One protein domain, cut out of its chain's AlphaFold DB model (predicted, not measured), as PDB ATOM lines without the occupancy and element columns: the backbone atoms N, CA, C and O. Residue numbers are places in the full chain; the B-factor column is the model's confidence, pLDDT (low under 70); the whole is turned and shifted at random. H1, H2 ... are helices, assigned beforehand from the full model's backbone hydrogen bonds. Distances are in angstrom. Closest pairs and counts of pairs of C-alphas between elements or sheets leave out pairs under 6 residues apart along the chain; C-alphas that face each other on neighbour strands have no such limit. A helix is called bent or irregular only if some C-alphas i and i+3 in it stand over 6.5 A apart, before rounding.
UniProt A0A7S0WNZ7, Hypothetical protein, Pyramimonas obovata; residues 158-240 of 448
ATOM      1  N   ALA A 158     -33.757  17.271  19.896       54.06
ATOM      2  CA  ALA A 158     -33.625  17.486  18.447       54.06
ATOM      3  C   ALA A 158     -33.140  18.912  18.114       54.06
ATOM      4  O   ALA A 158     -33.629  19.902  18.660       54.06
ATOM      5  N   THR A 159     -32.212  19.051  17.160       61.53
ATOM      6  CA  THR A 159     -31.730  20.375  16.729       61.53
ATOM      7  C   THR A 159     -32.861  21.202  16.094       61.53
ATOM      8  O   THR A 159     -33.751  20.666  15.425       61.53
ATOM      9  N   ASN A 160     -32.800  22.535  16.225       66.81
ATOM     10  CA  ASN A 160     -33.780  23.460  15.626       66.81
ATOM     11  C   ASN A 160     -33.990  23.229  14.112       66.81
ATOM     12  O   ASN A 160     -35.072  23.477  13.577       66.81
ATOM     13  N   GLU A 161     -32.963  22.747  13.410       68.00
ATOM     14  CA  GLU A 161     -32.999  22.462  11.973       68.00
ATOM     15  C   GLU A 161     -33.744  21.157  11.635       68.00
ATOM     16  O   GLU A 161     -34.529  21.115  10.679       68.00
ATOM     17  N   GLN A 162     -33.585  20.110  12.453       64.69
ATOM     18  CA  GLN A 162     -34.336  18.855  12.327       64.69
ATOM     19  C   GLN A 162     -35.832  19.081  12.587       64.69
ATOM     20  O   GLN A 162     -36.670  18.662  11.786       64.69
ATOM     21  N   GLN A 163     -36.171  19.843  13.631       67.62
ATOM     22  CA  GLN A 163     -37.561  20.195  13.939       67.62
ATOM     23  C   GLN A 163     -38.212  21.032  12.823       67.62
ATOM     24  O   GLN A 163     -39.372  20.813  12.464       67.62
ATOM     25  N   ALA A 164     -37.473  21.970  12.219       73.12
ATOM     26  CA  ALA A 164     -37.965  22.753  11.085       73.12
ATOM     27  C   ALA A 164     -38.186  21.895   9.826       73.12
ATOM     28  O   ALA A 164     -39.143  22.124   9.080       73.12
ATOM     29  N   THR A 165     -37.322  20.906   9.585       74.62
ATOM     30  CA  THR A 165     -37.448  19.957   8.468       74.62
ATOM     31  C   THR A 165     -38.673  19.067   8.638       74.62
ATOM     32  O   THR A 165     -39.477  18.956   7.712       74.62
ATOM     33  N   TYR A 166     -38.865  18.519   9.839       73.12
ATOM     34  CA  TYR A 166     -40.037  17.727  10.191       73.12
ATOM     35  C   TYR A 166     -41.337  18.512   9.966       73.12
ATOM     36  O   TYR A 166     -42.188  18.087   9.189       73.12
ATOM     37  N   ARG A 167     -41.455  19.732  10.513       77.19
ATOM     38  CA  ARG A 167     -42.650  20.581  10.323       77.19
ATOM     39  C   ARG A 167     -42.982  20.834   8.849       77.19
ATOM     40  O   ARG A 167     -44.153  20.837   8.476       77.19
ATOM     41  N   LYS A 168     -41.969  21.028   7.995       83.75
ATOM     42  CA  LYS A 168     -42.171  21.190   6.544       83.75
ATOM     43  C   LYS A 168     -42.711  19.918   5.892       83.75
ATOM     44  O   LYS A 168     -43.569  20.022   5.018       83.75
ATOM     45  N   GLN A 169     -42.220  18.747   6.293       80.81
ATOM     46  CA  GLN A 169     -42.726  17.466   5.795       80.81
ATOM     47  C   GLN A 169     -44.178  17.237   6.226       80.81
ATOM     48  O   GLN A 169     -45.011  16.928   5.380       80.81
ATOM     49  N   MET A 170     -44.504  17.478   7.498       80.56
ATOM     50  CA  MET A 170     -45.868  17.324   8.020       80.56
ATOM     51  C   MET A 170     -46.856  18.241   7.306       80.56
ATOM     52  O   MET A 170     -47.864  17.781   6.775       80.56
ATOM     53  N   ALA A 171     -46.511  19.523   7.170       87.12
ATOM     54  CA  ALA A 171     -47.331  20.478   6.432       87.12
ATOM     55  C   ALA A 171     -47.535  20.063   4.962       87.12
ATOM     56  O   ALA A 171     -48.597  20.311   4.384       87.12
ATOM     57  N   TRP A 172     -46.534  19.421   4.344       91.69
ATOM     58  CA  TRP A 172     -46.661  18.874   2.995       91.69
ATOM     59  C   TRP A 172     -47.663  17.714   2.951       91.69
ATOM     60  O   TRP A 172     -48.547  17.728   2.092       91.69
ATOM     61  N   PHE A 173     -47.572  16.754   3.876       89.25
ATOM     62  CA  PHE A 173     -48.485  15.608   3.938       89.25
ATOM     63  C   PHE A 173     -49.923  16.025   4.256       89.25
ATOM     64  O   PHE A 173     -50.846  15.575   3.582       89.25
ATOM     65  N   GLU A 174     -50.129  16.963   5.181       86.62
ATOM     66  CA  GLU A 174     -51.452  17.533   5.453       86.62
ATOM     67  C   GLU A 174     -52.036  18.235   4.223       86.62
ATOM     68  O   GLU A 174     -53.214  18.078   3.894       86.62
ATOM     69  N   ALA A 175     -51.222  19.021   3.508       90.25
ATOM     70  CA  ALA A 175     -51.655  19.671   2.276       90.25
ATOM     71  C   ALA A 175     -51.987  18.648   1.180       90.25
ATOM     72  O   ALA A 175     -52.963  18.832   0.445       90.25
ATOM     73  N   PHE A 176     -51.212  17.566   1.090       92.38
ATOM     74  CA  PHE A 176     -51.451  16.456   0.175       92.38
ATOM     75  C   PHE A 176     -52.764  15.726   0.505       92.38
ATOM     76  O   PHE A 176     -53.637  15.643  -0.357       92.38
ATOM     77  N   ALA A 177     -52.972  15.306   1.755       89.94
ATOM     78  CA  ALA A 177     -54.187  14.631   2.224       89.94
ATOM     79  C   ALA A 177     -55.444  15.520   2.133       89.94
ATOM     80  O   ALA A 177     -56.564  15.052   1.905       89.94
ATOM     81  N   ARG A 178     -55.286  16.844   2.254       90.06
ATOM     82  CA  ARG A 178     -56.374  17.802   2.009       90.06
ATOM     83  C   ARG A 178     -56.774  17.845   0.535       90.06
ATOM     84  O   ARG A 178     -57.961  17.982   0.240       90.06
ATOM     85  N   ARG A 179     -55.799  17.745  -0.375       92.94
ATOM     86  CA  ARG A 179     -56.010  17.751  -1.831       92.94
ATOM     87  C   ARG A 179     -56.545  16.415  -2.343       92.94
ATOM     88  O   ARG A 179     -57.363  16.426  -3.258       92.94
ATOM     89  N   PHE A 180     -56.105  15.311  -1.750       90.31
ATOM     90  CA  PHE A 180     -56.479  13.951  -2.119       90.31
ATOM     91  C   PHE A 180     -57.081  13.224  -0.908       90.31
ATOM     92  O   PHE A 180     -56.368  12.510  -0.203       90.31
ATOM     93  N   PRO A 181     -58.393  13.392  -0.654       86.44
ATOM     94  CA  PRO A 181     -59.042  12.836   0.531       86.44
ATOM     95  C   PRO A 181     -58.918  11.315   0.670       86.44
ATOM     96  O   PRO A 181     -58.894  10.829   1.791       86.44
ATOM     97  N   HIS A 182     -58.780  10.589  -0.447       84.25
ATOM     98  CA  HIS A 182     -58.534   9.142  -0.471       84.25
ATOM     99  C   HIS A 182     -57.278   8.730   0.314       84.25
ATOM    100  O   HIS A 182     -57.222   7.638   0.859       84.25
ATOM    101  N   PHE A 183     -56.266   9.597   0.394       85.56
ATOM    102  CA  PHE A 183     -55.026   9.300   1.110       85.56
ATOM    103  C   PHE A 183     -55.052   9.727   2.577       85.56
ATOM    104  O   PHE A 183     -54.038   9.581   3.244       85.56
ATOM    105  N   ARG A 184     -56.150  10.292   3.094       84.62
ATOM    106  CA  ARG A 184     -56.179  10.835   4.465       84.62
ATOM    107  C   ARG A 184     -55.846   9.792   5.514       84.62
ATOM    108  O   ARG A 184     -55.015  10.077   6.367       84.62
ATOM    109  N   ASP A 185     -56.463   8.624   5.409       80.25
ATOM    110  CA  ASP A 185     -56.318   7.566   6.406       80.25
ATOM    111  C   ASP A 185     -54.917   6.950   6.320       80.25
ATOM    112  O   ASP A 185     -54.220   6.871   7.323       80.25
ATOM    113  N   VAL A 186     -54.440   6.672   5.099       80.06
ATOM    114  CA  VAL A 186     -53.076   6.170   4.846       80.06
ATOM    115  C   VAL A 186     -52.010   7.160   5.319       80.06
ATOM    116  O   VAL A 186     -51.014   6.770   5.921       80.06
ATOM    117  N   VAL A 187     -52.198   8.459   5.064       84.06
ATOM    118  CA  VAL A 187     -51.281   9.506   5.534       84.06
ATOM    119  C   VAL A 187     -51.313   9.603   7.055       84.06
ATOM    120  O   VAL A 187     -50.250   9.720   7.651       84.06
ATOM    121  N   ALA A 188     -52.492   9.556   7.680       80.69
ATOM    122  CA  ALA A 188     -52.617   9.611   9.134       80.69
ATOM    123  C   ALA A 188     -51.900   8.424   9.791       80.69
ATOM    124  O   ALA A 188     -51.008   8.642  10.605       80.69
ATOM    125  N   GLU A 189     -52.192   7.198   9.356       78.06
ATOM    126  CA  GLU A 189     -51.576   5.976   9.883       78.06
ATOM    127  C   GLU A 189     -50.051   5.970   9.683       78.06
ATOM    128  O   GLU A 189     -49.285   5.699  10.610       78.06
ATOM    129  N   ALA A 190     -49.581   6.329   8.484       75.88
ATOM    130  CA  ALA A 190     -48.153   6.331   8.181       75.88
ATOM    131  C   ALA A 190     -47.381   7.395   8.975       75.88
ATOM    132  O   ALA A 190     -46.217   7.193   9.329       75.88
ATOM    133  N   LEU A 191     -48.020   8.531   9.258       76.19
ATOM    134  CA  LEU A 191     -47.438   9.582  10.076       76.19
ATOM    135  C   LEU A 191     -47.496   9.252  11.583       76.19
ATOM    136  O   LEU A 191     -46.554   9.575  12.299       76.19
ATOM    137  N   GLU A 192     -48.551   8.603  12.081       75.75
ATOM    138  CA  GLU A 192     -48.621   8.133  13.477       75.75
ATOM    139  C   GLU A 192     -47.504   7.125  13.769       75.75
ATOM    140  O   GLU A 192     -46.772   7.249  14.756       75.75
ATOM    141  N   GLU A 193     -47.298   6.180  12.854       71.62
ATOM    142  CA  GLU A 193     -46.208   5.213  12.944       71.62
ATOM    143  C   GLU A 193     -44.832   5.884  12.867       71.62
ATOM    144  O   GLU A 193     -43.917   5.532  13.611       71.62
ATOM    145  N   ALA A 194     -44.684   6.897  12.008       69.69
ATOM    146  CA  ALA A 194     -43.475   7.709  11.943       69.69
ATOM    147  C   ALA A 194     -43.143   8.360  13.294       69.69
ATOM    148  O   ALA A 194     -41.990   8.325  13.725       69.69
ATOM    149  N   VAL A 195     -44.144   8.930  13.975       69.62
ATOM    150  CA  VAL A 195     -43.974   9.531  15.306       69.62
ATOM    151  C   VAL A 195     -43.545   8.473  16.316       69.62
ATOM    152  O   VAL A 195     -42.562   8.690  17.028       69.62
ATOM    153  N   ARG A 196     -44.215   7.314  16.330       70.12
ATOM    154  CA  ARG A 196     -43.883   6.194  17.223       70.12
ATOM    155  C   ARG A 196     -42.422   5.762  17.076       70.12
ATOM    156  O   ARG A 196     -41.690   5.742  18.061       70.12
ATOM    157  N   LEU A 197     -41.968   5.534  15.843       64.12
ATOM    158  CA  LEU A 197     -40.589   5.129  15.547       64.12
ATOM    159  C   LEU A 197     -39.549   6.189  15.945       64.12
ATOM    160  O   LEU A 197     -38.414   5.851  16.275       64.12
ATOM    161  N   THR A 198     -39.913   7.475  15.922       62.50
ATOM    162  CA  THR A 198     -39.015   8.557  16.369       62.50
ATOM    163  C   THR A 198     -38.940   8.690  17.892       62.50
ATOM    164  O   THR A 198     -37.919   9.149  18.402       62.50
ATOM    165  N   ALA A 199     -39.976   8.261  18.623       61.06
ATOM    166  CA  ALA A 199     -40.012   8.278  20.087       61.06
ATOM    167  C   ALA A 199     -39.148   7.169  20.720       61.06
ATOM    168  O   ALA A 199     -38.643   7.343  21.827       61.06
ATOM    169  N   GLU A 200     -38.905   6.068  20.005       59.12
ATOM    170  CA  GLU A 200     -38.074   4.933  20.448       59.12
ATOM    171  C   GLU A 200     -36.549   5.196  20.347       59.12
ATOM    172  O   GLU A 200     -35.738   4.276  20.419       59.12
ATOM    173  N   GLY A 201     -36.127   6.459  20.210       52.22
ATOM    174  CA  GLY A 201     -34.717   6.870  20.285       52.22
ATOM    175  C   GLY A 201     -33.940   6.813  18.966       52.22
ATOM    176  O   GLY A 201     -32.754   7.143  18.936       52.22
ATOM    177  N   ASN A 202     -34.588   6.466  17.851       53.62
ATOM    178  CA  ASN A 202     -33.947   6.385  16.537       53.62
ATOM    179  C   ASN A 202     -34.036   7.733  15.786       53.62
ATOM    180  O   ASN A 202     -34.761   7.891  14.804       53.62
ATOM    181  N   GLN A 203     -33.304   8.740  16.282       50.09
ATOM    182  CA  GLN A 203     -33.303  10.127  15.776       50.09
ATOM    183  C   GLN A 203     -32.774  10.298  14.332       50.09
ATOM    184  O   GLN A 203     -32.850  11.407  13.796       50.09
ATOM    185  N   SER A 204     -32.220   9.261  13.684       48.22
ATOM    186  CA  SER A 204     -31.383   9.458  12.489       48.22
ATOM    187  C   SER A 204     -32.110   9.810  11.190       48.22
ATOM    188  O   SER A 204     -31.439  10.314  10.300       48.22
ATOM    189  N   ASP A 205     -33.432   9.640  11.033       59.28
ATOM    190  CA  ASP A 205     -33.952   9.501   9.658       59.28
ATOM    191  C   ASP A 205     -35.356  10.071   9.355       59.28
ATOM    192  O   ASP A 205     -36.151   9.486   8.620       59.28
ATOM    193  N   TYR A 206     -35.665  11.293   9.812       64.19
ATOM    194  CA  TYR A 206     -36.884  12.015   9.381       64.19
ATOM    195  C   TYR A 206     -36.997  12.167   7.849       64.19
ATOM    196  O   TYR A 206     -38.089  12.166   7.277       64.19
ATOM    197  N   GLN A 207     -35.872  12.313   7.145       67.69
ATOM    198  CA  GLN A 207     -35.866  12.381   5.680       67.69
ATOM    199  C   GLN A 207     -36.235  11.044   5.035       67.69
ATOM    200  O   GLN A 207     -37.004  11.033   4.069       67.69
ATOM    201  N   GLU A 208     -35.729   9.947   5.591       71.88
ATOM    202  CA  GLU A 208     -36.018   8.589   5.145       71.88
ATOM    203  C   GLU A 208     -37.494   8.256   5.358       71.88
ATOM    204  O   GLU A 208     -38.160   7.842   4.416       71.88
ATOM    205  N   ILE A 209     -38.045   8.560   6.539       74.94
ATOM    206  CA  ILE A 209     -39.460   8.324   6.843       74.94
ATOM    207  C   ILE A 209     -40.356   9.085   5.860       74.94
ATOM    208  O   ILE A 209     -41.239   8.500   5.235       74.94
ATOM    209  N   GLY A 210     -40.088  10.373   5.628       79.94
ATOM    210  CA  GLY A 210     -40.834  11.136   4.631       79.94
ATOM    211  C   GLY A 210     -40.710  10.555   3.214       79.94
ATOM    212  O   GLY A 210     -41.673  10.584   2.450       79.94
ATOM    213  N   SER A 211     -39.537  10.032   2.843       82.62
ATOM    214  CA  SER A 211     -39.318   9.365   1.550       82.62
ATOM    215  C   SER A 211     -40.131   8.077   1.429       82.62
ATOM    216  O   SER A 211     -40.800   7.856   0.417       82.62
ATOM    217  N   THR A 212     -40.140   7.269   2.486       82.19
ATOM    218  CA  THR A 212     -40.910   6.031   2.595       82.19
ATOM    219  C   THR A 212     -42.402   6.291   2.436       82.19
ATOM    220  O   THR A 212     -43.026   5.704   1.555       82.19
ATOM    221  N   ILE A 213     -42.961   7.247   3.184       84.62
ATOM    222  CA  ILE A 213     -44.387   7.597   3.086       84.62
ATOM    223  C   ILE A 213     -44.731   8.064   1.669       84.62
ATOM    224  O   ILE A 213     -45.711   7.612   1.084       84.62
ATOM    225  N   ARG A 214     -43.903   8.919   1.052       90.88
ATOM    226  CA  ARG A 214     -44.119   9.335  -0.345       90.88
ATOM    227  C   ARG A 214     -44.072   8.162  -1.327       90.88
ATOM    228  O   ARG A 214     -44.783   8.197  -2.325       90.88
ATOM    229  N   SER A 215     -43.248   7.154  -1.065       88.62
ATOM    230  CA  SER A 215     -43.126   5.964  -1.914       88.62
ATOM    231  C   SER A 215     -44.352   5.057  -1.790       88.62
ATOM    232  O   SER A 215     -44.847   4.576  -2.803       88.62
ATOM    233  N   ILE A 216     -44.898   4.923  -0.576       86.88
ATOM    234  CA  ILE A 216     -46.172   4.240  -0.310       86.88
ATOM    235  C   ILE A 216     -47.313   4.918  -1.064       86.88
ATOM    236  O   ILE A 216     -47.969   4.304  -1.900       86.88
ATOM    237  N   LEU A 217     -47.461   6.230  -0.880       91.06
ATOM    238  CA  LEU A 217     -48.479   7.010  -1.583       91.06
ATOM    239  C   LEU A 217     -48.312   6.954  -3.107       91.06
ATOM    240  O   LEU A 217     -49.300   7.041  -3.834       91.06
ATOM    241  N   LEU A 218     -47.075   6.841  -3.608       94.81
ATOM    242  CA  LEU A 218     -46.813   6.718  -5.042       94.81
ATOM    243  C   LEU A 218     -47.285   5.371  -5.582       94.81
ATOM    244  O   LEU A 218     -47.815   5.352  -6.691       94.81
ATOM    245  N   MET A 219     -47.119   4.289  -4.818       91.62
ATOM    246  CA  MET A 219     -47.629   2.970  -5.187       91.62
ATOM    247  C   MET A 219     -49.149   3.007  -5.361       91.62
ATOM    248  O   MET A 219     -49.638   2.719  -6.450       91.62
ATOM    249  N   ASP A 220     -49.885   3.478  -4.352       90.19
ATOM    250  CA  ASP A 220     -51.350   3.570  -4.434       90.19
ATOM    251  C   ASP A 220     -51.818   4.544  -5.518       90.19
ATOM    252  O   ASP A 220     -52.799   4.294  -6.213       90.19
ATOM    253  N   ALA A 221     -51.135   5.682  -5.681       94.50
ATOM    254  CA  ALA A 221     -51.482   6.632  -6.732       94.50
ATOM    255  C   ALA A 221     -51.282   6.027  -8.128       94.50
ATOM    256  O   ALA A 221     -52.055   6.331  -9.039       94.50
ATOM    257  N   ALA A 222     -50.255   5.191  -8.298       95.50
ATOM    258  CA  ALA A 222     -49.989   4.472  -9.533       95.50
ATOM    259  C   ALA A 222     -51.032   3.371  -9.781       95.50
ATOM    260  O   ALA A 222     -51.574   3.315 -10.880       95.50
ATOM    261  N   GLU A 223     -51.368   2.574  -8.763       91.94
ATOM    262  CA  GLU A 223     -52.401   1.528  -8.816       91.94
ATOM    263  C   GLU A 223     -53.802   2.102  -9.093       91.94
ATOM    264  O   GLU A 223     -54.568   1.559  -9.888       91.94
ATOM    265  N   GLY A 224     -54.126   3.246  -8.486       90.50
ATOM    266  CA  GLY A 224     -55.404   3.940  -8.648       90.50
ATOM    267  C   GLY A 224     -55.487   4.877  -9.859       90.50
ATOM    268  O   GLY A 224     -56.526   5.502 -10.069       90.50
ATOM    269  N   GLY A 225     -54.410   5.028 -10.637       92.56
ATOM    270  CA  GLY A 225     -54.390   5.896 -11.821       92.56
ATOM    271  C   GLY A 225     -54.530   7.390 -11.522       92.56
ATOM    272  O   GLY A 225     -54.976   8.170 -12.365       92.56
ATOM    273  N   LEU A 226     -54.161   7.817 -10.314       94.94
ATOM    274  CA  LEU A 226     -54.302   9.194  -9.850       94.94
ATOM    275  C   LEU A 226     -53.158  10.066 -10.388       94.94
ATOM    276  O   LEU A 226     -52.229  10.414  -9.659       94.94
ATOM    277  N   GLU A 227     -53.234  10.450 -11.666       95.12
ATOM    278  CA  GLU A 227     -52.167  11.170 -12.381       95.12
ATOM    279  C   GLU A 227     -51.624  12.387 -11.608       95.12
ATOM    280  O   GLU A 227     -50.412  12.531 -11.434       95.12
ATOM    281  N   GLU A 228     -52.503  13.266 -11.104       95.69
ATOM    282  CA  GLU A 228     -52.062  14.463 -10.374       95.69
ATOM    283  C   GLU A 228     -51.287  14.094  -9.097       95.69
ATOM    284  O   GLU A 228     -50.304  14.760  -8.756       95.69
ATOM    285  N   ALA A 229     -51.705  13.032  -8.400       95.56
ATOM    286  CA  ALA A 229     -51.022  12.548  -7.207       95.56
ATOM    287  C   ALA A 229     -49.647  11.973  -7.570       95.56
ATOM    288  O   ALA A 229     -48.656  12.402  -6.977       95.56
ATOM    289  N   VAL A 230     -49.565  11.122  -8.601       97.12
ATOM    290  CA  VAL A 230     -48.302  10.573  -9.131       97.12
ATOM    291  C   VAL A 230     -47.316  11.700  -9.448       97.12
ATOM    292  O   VAL A 230     -46.202  11.722  -8.927       97.12
ATOM    293  N   VAL A 231     -47.728  12.702 -10.229       97.44
ATOM    294  CA  VAL A 231     -46.858  13.828 -10.610       97.44
ATOM    295  C   VAL A 231     -46.366  14.610  -9.391       97.44
ATOM    296  O   VAL A 231     -45.203  15.018  -9.343       97.44
ATOM    297  N   ARG A 232     -47.235  14.857  -8.405       96.31
ATOM    298  CA  ARG A 232     -46.862  15.589  -7.185       96.31
ATOM    299  C   ARG A 232     -45.896  14.795  -6.316       96.31
ATOM    300  O   ARG A 232     -44.945  15.384  -5.811       96.31
ATOM    301  N   LEU A 233     -46.119  13.493  -6.170       95.75
ATOM    302  CA  LEU A 233     -45.267  12.599  -5.392       95.75
ATOM    303  C   LEU A 233     -43.879  12.464  -6.025       95.75
ATOM    304  O   LEU A 233     -42.877  12.624  -5.329       95.75
ATOM    305  N   LEU A 234     -43.806  12.310  -7.349       95.88
ATOM    306  CA  LEU A 234     -42.538  12.304  -8.088       95.88
ATOM    307  C   LEU A 234     -41.773  13.624  -7.919       95.88
ATOM    308  O   LEU A 234     -40.585  13.616  -7.602       95.88
ATOM    309  N   LYS A 235     -42.452  14.773  -8.045       95.12
ATOM    310  CA  LYS A 235     -41.842  16.097  -7.801       95.12
ATOM    311  C   LYS A 235     -41.380  16.290  -6.357       95.12
ATOM    312  O   LYS A 235     -40.445  17.050  -6.123       95.12
ATOM    313  N   ALA A 236     -42.035  15.633  -5.404       91.62
ATOM    314  CA  ALA A 236     -41.666  15.651  -3.994       91.62
ATOM    315  C   ALA A 236     -40.554  14.642  -3.644       91.62
ATOM    316  O   ALA A 236     -40.189  14.528  -2.477       91.62
ATOM    317  N   GLY A 237     -40.004  13.923  -4.629       90.12
ATOM    318  CA  GLY A 237     -38.911  12.974  -4.425       90.12
ATOM    319  C   GLY A 237     -39.360  11.639  -3.835       90.12
ATOM    320  O   GLY A 237     -38.646  11.077  -3.011       90.12
ATOM    321  N   ALA A 238     -40.554  11.153  -4.190       91.69
ATOM    322  CA  ALA A 238     -40.934   9.761  -3.945       91.69
ATOM    323  C   ALA A 238     -39.961   8.803  -4.658       91.69
ATOM    324  O   ALA A 238     -39.590   9.047  -5.811       91.69
ATOM    325  N   ALA A 239     -39.573   7.704  -4.005       91.81
ATOM    326  CA  ALA A 239     -38.717   6.699  -4.623       91.81
ATOM    327  C   ALA A 239     -39.541   5.849  -5.603       91.81
ATOM    328  O   ALA A 239     -40.216   4.896  -5.232       91.81
ATOM    329  N   PHE A 240     -39.476   6.194  -6.885       93.38
ATOM    330  CA  PHE A 240     -40.276   5.579  -7.954       93.38
ATOM    331  C   PHE A 240     -39.884   4.141  -8.326       93.38
ATOM    332  O   PHE A 240     -40.587   3.509  -9.108       93.38
TER     333      PHE A 240
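What this domain is: This is residues 158 to 240 of the 448 residues of the protein "Hypothetical protein" of Pyramimonas obovata (UniProt A0A7S0WNZ7). Three long helices, H1, H2 and H3, make an up-and-down bundle, each running against the one before it, with their centres in a triangle. The short H4 folds back along the later part of H3, on the side away from H2. The printed part has 83 residues with four named helices, H1 to H4 along the chain, and no named strand; its class is all helix. It is compact, with a radius of gyration of the C-alphas of 12.7 A, and elongated, spanning 38 by 22 by 21 A.

Where its parts are: Find C-alpha 160 at (-33.780, 23.460, 15.626); from there H1, residues 160 to 179, runs 28.8 A. H2, residues 181 to 199, runs 27.7 A and is irregular: C-alphas 182 and 185 are 7.4 A apart. H3, residues 206 to 223, runs 26.1 A. H4, residues 227 to 235, ends at C-alpha 235 at (-41.842, 16.097, -7.801).

How they stand to each other: Start at H1, whose residues 173 to 178 alone touch H2; the closest C-alphas, of Ala 177 and Arg 184, are 4.8 A apart. This hairpin has a shallow tilt of 21 degrees, opposite ways. H1 and H3 only just touch, with 3 pairs of C-alphas within 8 A, the closest being Tyr 166 and Tyr 206 at 6.6 A; they run the same way. H2 and H3 form a hairpin, the closest C-alphas being Ala 190 and Ile 213 at 6.5 A. H3 and H4 form another, with Ala 221 and Val 230 closest at 5.6 A between C-alphas. H1 and H4 are near each other, while H2 and H4 are apart. In H1, H3 and H4 every O i to N i+4 pair is within hydrogen-bond range; in H2, 13 of 15 are.

The domain as a whole: Look to Thr 159 and Gly 225 for the C-alphas farthest apart, 39.2 A. The printed part has no cut and no long link. Mean pLDDT of the printed part is 80.9; it is under 70 at residues 158 to 163, 194 to 195 and 197 to 207.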